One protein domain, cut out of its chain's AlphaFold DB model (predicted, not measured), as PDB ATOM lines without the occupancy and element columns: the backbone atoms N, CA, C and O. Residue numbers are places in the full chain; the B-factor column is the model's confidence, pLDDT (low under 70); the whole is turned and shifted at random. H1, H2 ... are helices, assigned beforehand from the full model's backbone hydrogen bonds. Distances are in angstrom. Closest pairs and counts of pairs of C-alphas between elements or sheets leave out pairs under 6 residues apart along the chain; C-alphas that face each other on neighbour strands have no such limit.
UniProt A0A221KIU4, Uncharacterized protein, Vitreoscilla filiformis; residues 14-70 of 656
ATOM      1  N   SER A  14     -25.212  16.560 -23.512       88.12
ATOM      2  CA  SER A  14     -23.806  16.881 -23.800       88.12
ATOM      3  C   SER A  14     -22.843  16.084 -22.912       88.12
ATOM      4  O   SER A  14     -21.889  15.494 -23.413       88.12
ATOM      5  N   ALA A  15     -23.123  15.990 -21.607       87.38
ATOM      6  CA  ALA A  15     -22.273  15.246 -20.681       87.38
ATOM      7  C   ALA A  15     -22.266  13.733 -20.951       87.38
ATOM      8  O   ALA A  15     -21.216  13.105 -20.832       87.38
ATOM      9  N   PHE A  16     -23.397  13.148 -21.356       89.19
ATOM     10  CA  PHE A  16     -23.457  11.742 -21.763       89.19
ATOM     11  C   PHE A  16     -22.662  11.480 -23.051       89.19
ATOM     12  O   PHE A  16     -21.875  10.533 -23.115       89.19
ATOM     13  N   LEU A  17     -22.825  12.338 -24.064       90.25
ATOM     14  CA  LEU A  17     -22.148  12.186 -25.352       90.25
ATOM     15  C   LEU A  17     -20.632  12.396 -25.241       90.25
ATOM     16  O   LEU A  17     -19.876  11.619 -25.815       90.25
ATOM     17  N   ALA A  18     -20.182  13.399 -24.480       89.50
ATOM     18  CA  ALA A  18     -18.767  13.760 -24.370       89.50
ATOM     19  C   ALA A  18     -17.978  12.924 -23.344       89.50
ATOM     20  O   ALA A  18     -16.750  12.834 -23.423       89.50
ATOM     21  N   SER A  19     -18.640  12.320 -22.346       86.81
ATOM     22  CA  SER A  19     -17.936  11.604 -21.275       86.81
ATOM     23  C   SER A  19     -17.203  10.368 -21.800       86.81
ATOM     24  O   SER A  19     -17.816   9.454 -22.346       86.81
ATOM     25  N   LYS A  20     -15.893  10.295 -21.537       84.50
ATOM     26  CA  LYS A  20     -15.065   9.091 -21.752       84.50
ATOM     27  C   LYS A  20     -15.232   8.047 -20.641       84.50
ATOM     28  O   LYS A  20     -14.850   6.895 -20.808       84.50
ATOM     29  N   ASN A  21     -15.829   8.442 -19.516       82.75
ATOM     30  CA  ASN A  21     -16.077   7.576 -18.368       82.75
ATOM     31  C   ASN A  21     -17.513   7.048 -18.447       82.75
ATOM     32  O   ASN A  21     -18.446   7.665 -17.928       82.75
ATOM     33  N   GLY A  22     -17.684   5.940 -19.173       75.56
ATOM     34  CA  GLY A  22     -18.959   5.235 -19.351       75.56
ATOM     35  C   GLY A  22     -19.979   5.907 -20.282       75.56
ATOM     36  O   GLY A  22     -21.049   5.338 -20.480       75.56
ATOM     37  N   GLY A  23     -19.684   7.100 -20.813       83.62
ATOM     38  CA  GLY A  23     -20.463   7.758 -21.870       83.62
ATOM     39  C   GLY A  23     -19.966   7.371 -23.268       83.62
ATOM     40  O   GLY A  23     -19.228   6.396 -23.416       83.62
ATOM     41  N   LEU A  24     -20.349   8.130 -24.302       86.62
ATOM     42  CA  LEU A  24     -19.988   7.808 -25.696       86.62
ATOM     43  C   LEU A  24     -18.609   8.334 -26.142       86.62
ATOM     44  O   LEU A  24     -18.139   7.953 -27.213       86.62
ATOM     45  N   GLY A  25     -17.953   9.179 -25.336       87.56
ATOM     46  CA  GLY A  25     -16.603   9.693 -25.601       87.56
ATOM     47  C   GLY A  25     -16.448  10.511 -26.890       87.56
ATOM     48  O   GLY A  25     -15.354  10.540 -27.448       87.56
ATOM     49  N   LEU A  26     -17.528  11.133 -27.369       91.50
ATOM     50  CA  LEU A  26     -17.591  11.877 -28.629       91.50
ATOM     51  C   LEU A  26     -16.969  13.275 -28.508       91.50
ATOM     52  O   LEU A  26     -16.955  13.875 -27.431       91.50
ATOM     53  N   ASP A  27     -16.502  13.815 -29.632       91.31
ATOM     54  CA  ASP A  27     -16.006  15.190 -29.720       91.31
ATOM     55  C   ASP A  27     -17.186  16.166 -29.847       91.31
ATOM     56  O   ASP A  27     -17.736  16.343 -30.929       91.31
ATOM     57  N   VAL A  28     -17.630  16.750 -28.728       91.62
ATOM     58  CA  VAL A  28     -18.788  17.662 -28.663       91.62
ATOM     59  C   VAL A  28     -18.345  19.048 -28.208       91.62
ATOM     60  O   VAL A  28     -17.857  19.209 -27.082       91.62
ATOM     61  N   ALA A  29     -18.579  20.068 -29.036       91.94
ATOM     62  CA  ALA A  29     -18.298  21.455 -28.679       91.94
ATOM     63  C   ALA A  29     -19.181  21.918 -27.501       91.94
ATOM     64  O   ALA A  29     -20.369  21.613 -27.423       91.94
ATOM     65  N   GLN A  30     -18.589  22.646 -26.550       88.62
ATOM     66  CA  GLN A  30     -19.243  23.032 -25.286       88.62
ATOM     67  C   GLN A  30     -19.776  24.472 -25.285       88.62
ATOM     68  O   GLN A  30     -20.176  24.993 -24.242       88.62
ATOM     69  N   ASP A  31     -19.767  25.145 -26.436       89.69
ATOM     70  CA  ASP A  31     -20.320  26.488 -26.560       89.69
ATOM     71  C   ASP A  31     -21.857  26.478 -26.445       89.69
ATOM     72  O   ASP A  31     -22.541  25.476 -26.681       89.69
ATOM     73  N   LYS A  32     -22.424  27.633 -26.081       87.25
ATOM     74  CA  LYS A  32     -23.864  27.776 -25.826       87.25
ATOM     75  C   LYS A  32     -24.723  27.440 -27.053       87.25
ATOM     76  O   LYS A  32     -25.839  26.951 -26.878       87.25
ATOM     77  N   ALA A  33     -24.235  27.702 -28.269       84.19
ATOM     78  CA  ALA A  33     -24.986  27.408 -29.485       84.19
ATOM     79  C   ALA A  33     -25.061  25.894 -29.719       84.19
ATOM     80  O   ALA A  33     -26.147  25.381 -29.997       84.19
ATOM     81  N   THR A  34     -23.952  25.175 -29.515       88.19
ATOM     82  CA  THR A  34     -23.905  23.713 -29.647       88.19
ATOM     83  C   THR A  34     -24.802  23.025 -28.621       88.19
ATOM     84  O   THR A  34     -25.596  22.164 -28.995       88.19
ATOM     85  N   LEU A  35     -24.773  23.453 -27.353       89.56
ATOM     86  CA  LEU A  35     -25.654  22.905 -26.311       89.56
ATOM     87  C   LEU A  35     -27.145  23.118 -26.626       89.56
ATOM     88  O   LEU A  35     -27.959  22.222 -26.399       89.56
ATOM     89  N   GLY A  36     -27.502  24.281 -27.183       86.19
ATOM     90  CA  GLY A  36     -28.865  24.570 -27.630       86.19
ATOM     91  C   GLY A  36     -29.304  23.685 -28.802       86.19
ATOM     92  O   GLY A  36     -30.369  23.073 -28.737       86.19
ATOM     93  N   ALA A  37     -28.469  23.565 -29.839       85.62
ATOM     94  CA  ALA A  37     -28.747  22.721 -31.005       85.62
ATOM     95  C   ALA A  37     -28.863  21.232 -30.632       85.62
ATOM     96  O   ALA A  37     -29.673  20.509 -31.208       85.62
ATOM     97  N   LEU A  38     -28.111  20.782 -29.623       89.38
ATOM     98  CA  LEU A  38     -28.172  19.419 -29.088       89.38
ATOM     99  C   LEU A  38     -29.541  19.087 -28.492       89.38
ATOM    100  O   LEU A  38     -30.078  18.011 -28.749       89.38
ATOM    101  N   GLY A  39     -30.121  20.021 -27.736       86.50
ATOM    102  CA  GLY A  39     -31.479  19.878 -27.213       86.50
ATOM    103  C   GLY A  39     -32.518  19.774 -28.331       86.50
ATOM    104  O   GLY A  39     -33.396  18.917 -28.272       86.50
ATOM    105  N   GLN A  40     -32.375  20.587 -29.381       83.06
ATOM    106  CA  GLN A  40     -33.280  20.587 -30.538       83.06
ATOM    107  C   GLN A  40     -33.182  19.286 -31.345       83.06
ATOM    108  O   GLN A  40     -34.202  18.676 -31.659       83.06
ATOM    109  N   ALA A  41     -31.961  18.816 -31.620       85.75
ATOM    110  CA  ALA A  41     -31.708  17.573 -32.349       85.75
ATOM    111  C   ALA A  41     -32.223  16.340 -31.594       85.75
ATOM    112  O   ALA A  41     -32.705  15.388 -32.211       85.75
ATOM    113  N   LEU A  42     -32.152  16.363 -30.260       86.12
ATOM    114  CA  LEU A  42     -32.734  15.315 -29.429       86.12
ATOM    115  C   LEU A  42     -34.267  15.363 -29.437       86.12
ATOM    116  O   LEU A  42     -34.896  14.326 -29.619       86.12
ATOM    117  N   GLN A  43     -34.870  16.543 -29.259       82.75
ATOM    118  CA  GLN A  43     -36.330  16.699 -29.261       82.75
ATOM    119  C   GLN A  43     -36.964  16.275 -30.587       82.75
ATOM    120  O   GLN A  43     -38.033  15.674 -30.585       82.75
ATOM    121  N   ALA A  44     -36.294  16.544 -31.707       74.75
ATOM    122  CA  ALA A  44     -36.746  16.119 -33.027       74.75
ATOM    123  C   ALA A  44     -36.456  14.637 -33.341       74.75
ATOM    124  O   ALA A  44     -36.758  14.184 -34.438       74.75
ATOM    125  N   GLY A  45     -35.812  13.890 -32.437       79.94
ATOM    126  CA  GLY A  45     -35.478  12.472 -32.623       79.94
ATOM    127  C   GLY A  45     -34.312  12.187 -33.579       79.94
ATOM    128  O   GLY A  45     -33.710  11.119 -33.483       79.94
ATOM    129  N   VAL A  46     -33.908  13.140 -34.428       82.75
ATOM    130  CA  VAL A  46     -32.874  12.945 -35.468       82.75
ATOM    131  C   VAL A  46     -31.517  12.517 -34.912       82.75
ATOM    132  O   VAL A  46     -30.780  11.791 -35.577       82.75
ATOM    133  N   LEU A  47     -31.187  12.940 -33.688       85.56
ATOM    134  CA  LEU A  47     -29.947  12.551 -33.020       85.56
ATOM    135  C   LEU A  47     -29.953  11.070 -32.610       85.56
ATOM    136  O   LEU A  47     -28.908  10.425 -32.653       85.56
ATOM    137  N   LEU A  48     -31.116  10.531 -32.232       84.94
ATOM    138  CA  LEU A  48     -31.273   9.145 -31.774       84.94
ATOM    139  C   LEU A  48     -31.228   8.139 -32.929       84.94
ATOM    140  O   LEU A  48     -30.884   6.980 -32.724       84.94
ATOM    141  N   GLU A  49     -31.537   8.589 -34.142       84.12
ATOM    142  CA  GLU A  49     -31.501   7.769 -35.355       84.12
ATOM    143  C   GLU A  49     -30.093   7.639 -35.958       84.12
ATOM    144  O   GLU A  49     -29.906   6.922 -36.942       84.12
ATOM    145  N   ARG A  50     -29.088   8.342 -35.413       86.44
ATOM    146  CA  ARG A  50     -27.718   8.301 -35.938       86.44
ATOM    147  C   ARG A  50     -26.940   7.106 -35.382       86.44
ATOM    148  O   ARG A  50     -26.835   6.959 -34.161       86.44
ATOM    149  N   PRO A  51     -26.302   6.290 -36.241       87.06
ATOM    150  CA  PRO A  51     -25.351   5.285 -35.787       87.06
ATOM    151  C   PRO A  51     -24.206   5.933 -35.001       87.06
ATOM    152  O   PRO A  51     -23.590   6.893 -35.459       87.06
ATOM    153  N   VAL A  52     -23.859   5.366 -33.842       85.19
ATOM    154  CA  VAL A  52     -22.778   5.888 -32.978       85.19
ATOM    155  C   VAL A  52     -21.445   6.003 -33.730       85.19
ATOM    156  O   VAL A  52     -20.688   6.942 -33.502       85.19
ATOM    157  N   VAL A  53     -21.187   5.100 -34.679       85.94
ATOM    158  CA  VAL A  53     -19.982   5.116 -35.527       85.94
ATOM    159  C   VAL A  53     -19.890   6.396 -36.373       85.94
ATOM    160  O   VAL A  53     -18.802   6.944 -36.534       85.94
ATOM    161  N   GLU A  54     -21.013   6.930 -36.868       83.75
ATOM    162  CA  GLU A  54     -21.030   8.187 -37.638       83.75
ATOM    163  C   GLU A  54     -20.735   9.413 -36.768       83.75
ATOM    164  O   GLU A  54     -20.167  10.399 -37.254       83.75
ATOM    165  N   LEU A  55     -21.130   9.348 -35.494       86.38
ATOM    166  CA  LEU A  55     -20.896  10.392 -34.500       86.38
ATOM    167  C   LEU A  55     -19.431  10.420 -34.051       86.38
ATOM    168  O   LEU A  55     -18.877  11.493 -33.847       86.38
ATOM    169  N   GLN A  56     -18.793   9.252 -33.930       86.19
ATOM    170  CA  GLN A  56     -17.386   9.126 -33.523       86.19
ATOM    171  C   GLN A  56     -16.404   9.701 -34.550       86.19
ATOM    172  O   GLN A  56     -15.305  10.110 -34.186       86.19
ATOM    173  N   ALA A  57     -16.788   9.739 -35.827       83.38
ATOM    174  CA  ALA A  57     -15.921  10.166 -36.921       83.38
ATOM    175  C   ALA A  57     -15.872  11.694 -37.141       83.38
ATOM    176  O   ALA A  57     -15.256  12.138 -38.111       83.38
ATOM    177  N   ARG A  58     -16.537  12.511 -36.308       87.69
ATOM    178  CA  ARG A  58     -16.665  13.961 -36.536       87.69
ATOM    179  C   ARG A  58     -16.728  14.780 -35.247       87.69
ATOM    180  O   ARG A  58     -17.124  14.272 -34.202       87.69
ATOM    181  N   ALA A  59     -16.434  16.072 -35.370       90.19
ATOM    182  CA  ALA A  59     -16.734  17.061 -34.342       90.19
ATOM    183  C   ALA A  59     -18.228  17.429 -34.376       90.19
ATOM    184  O   ALA A  59     -18.764  17.831 -35.413       90.19
ATOM    185  N   ILE A  60     -18.903  17.297 -33.239       91.00
ATOM    186  CA  ILE A  60     -20.314  17.628 -33.039       91.00
ATOM    187  C   ILE A  60     -20.396  19.081 -32.572       91.00
ATOM    188  O   ILE A  60     -20.101  19.402 -31.421       91.00
ATOM    189  N   ASN A  61     -20.805  19.966 -33.477       89.81
ATOM    190  CA  ASN A  61     -21.003  21.391 -33.222       89.81
ATOM    191  C   ASN A  61     -22.420  21.837 -33.632       89.81
ATOM    192  O   ASN A  61     -23.188  21.066 -34.217       89.81
ATOM    193  N   ALA A  62     -22.778  23.084 -33.312       85.38
ATOM    194  CA  ALA A  62     -24.087  23.653 -33.627       85.38
ATOM    195  C   ALA A  62     -24.446  23.551 -35.119       85.38
ATOM    196  O   ALA A  62     -25.558  23.153 -35.448       85.38
ATOM    197  N   GLU A  63     -23.509  23.871 -36.014       81.75
ATOM    198  CA  GLU A  63     -23.723  23.841 -37.466       81.75
ATOM    199  C   GLU A  63     -24.136  22.443 -37.942       81.75
ATOM    200  O   GLU A  63     -25.162  22.279 -38.606       81.75
ATOM    201  N   TRP A  64     -23.387  21.416 -37.533       86.62
ATOM    202  CA  TRP A  64     -23.682  20.037 -37.896       86.62
ATOM    203  C   TRP A  64     -25.017  19.549 -37.313       86.62
ATOM    204  O   TRP A  64     -25.819  18.962 -38.039       86.62
ATOM    205  N   LEU A  65     -25.302  19.829 -36.038       85.81
ATOM    206  CA  LEU A  65     -26.568  19.439 -35.399       85.81
ATOM    207  C   LEU A  65     -27.777  20.084 -36.090       85.81
ATOM    208  O   LEU A  65     -28.778  19.414 -36.340       85.81
ATOM    209  N   LEU A  66     -27.671  21.365 -36.453       81.06
ATOM    210  CA  LEU A  66     -28.720  22.069 -37.191       81.06
ATOM    211  C   LEU A  66     -28.873  21.524 -38.621       81.06
ATOM    212  O   LEU A  66     -29.991  21.493 -39.131       81.06
ATOM    213  N   SER A  67     -27.796  21.035 -39.251       79.50
ATOM    214  CA  SER A  67     -27.868  20.372 -40.563       79.50
ATOM    215  C   SER A  67     -28.666  19.062 -40.551       79.50
ATOM    216  O   SER A  67     -29.256  18.704 -41.564       79.50
ATOM    217  N   LEU A  68     -28.741  18.365 -39.411       80.19
ATOM    218  CA  LEU A  68     -29.568  17.158 -39.288       80.19
ATOM    219  C   LEU A  68     -31.061  17.492 -39.240       80.19
ATOM    220  O   LEU A  68     -31.888  16.728 -39.727       80.19
ATOM    221  N   LEU A  69     -31.392  18.629 -38.626       77.38
ATOM    222  CA  LEU A  69     -32.760  19.116 -38.447       77.38
ATOM    223  C   LEU A  69     -33.309  19.768 -39.718       77.38
ATOM    224  O   LEU A  69     -34.482  19.617 -40.038       77.38
ATOM    225  N   ALA A  70     -32.446  20.480 -40.435       76.12
ATOM    226  CA  ALA A  70     -32.747  21.132 -41.698       76.12
ATOM    227  C   ALA A  70     -31.683  20.701 -42.721       76.12
ATOM    228  O   ALA A  70     -30.661  21.360 -42.867       76.12
TER     229      ALA A  70
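AT A GLANCE: This is residues 14 to 70 of the 656 residues of an uncharacterized protein of Vitreoscilla filiformis (UniProt A0A221KIU4). Two helices, H2 and H4, lie side by side at one end, while the short helices H1 and H3 sit separately toward the other end, with loops joining the parts. The printed part has 57 residues with four named helices, H1, H2, H3 and H4 in chain order, and no named strand; the class is all helix. It is compact, with a radius of gyration of the C-alphas of 10.3 A and spans of 30 by 24 by 18 A.

IN THESE COORDINATES: H1, residues 14 to 18, begins at C-alpha 14 (-23.806, 16.881, -23.800). H2, residues 32 to 43, is 17.0 A long. H3 is residues 52 to 56. H4, residues 62 to 69, is 10.9 A long and ends at C-alpha 69 (-32.760, 19.116, -38.447).

HOW THE PARTS SIT: H1 and H2 are close but not clearly touching; their closest C-alphas, of Ser 14 and Leu 35, are 6.8 A apart. H2 and H4 touch, their closest C-alphas, of Thr 34 and Ala 62, being 4.0 A apart, and run the same way at a shallow tilt of 18 degrees. H3 touches no helix. Every O i to N i+4 pair is within hydrogen-bond range in H1, H2 and H3, and 3 of 4 in H4.

THE WHOLE: The C-alphas farthest apart, of Asn 21 and Ala 70, are 31.7 A apart. The link from H1 to H2 is long, with 13 residues. The printed part has no cut, and no printed residue is under 70 in pLDDT.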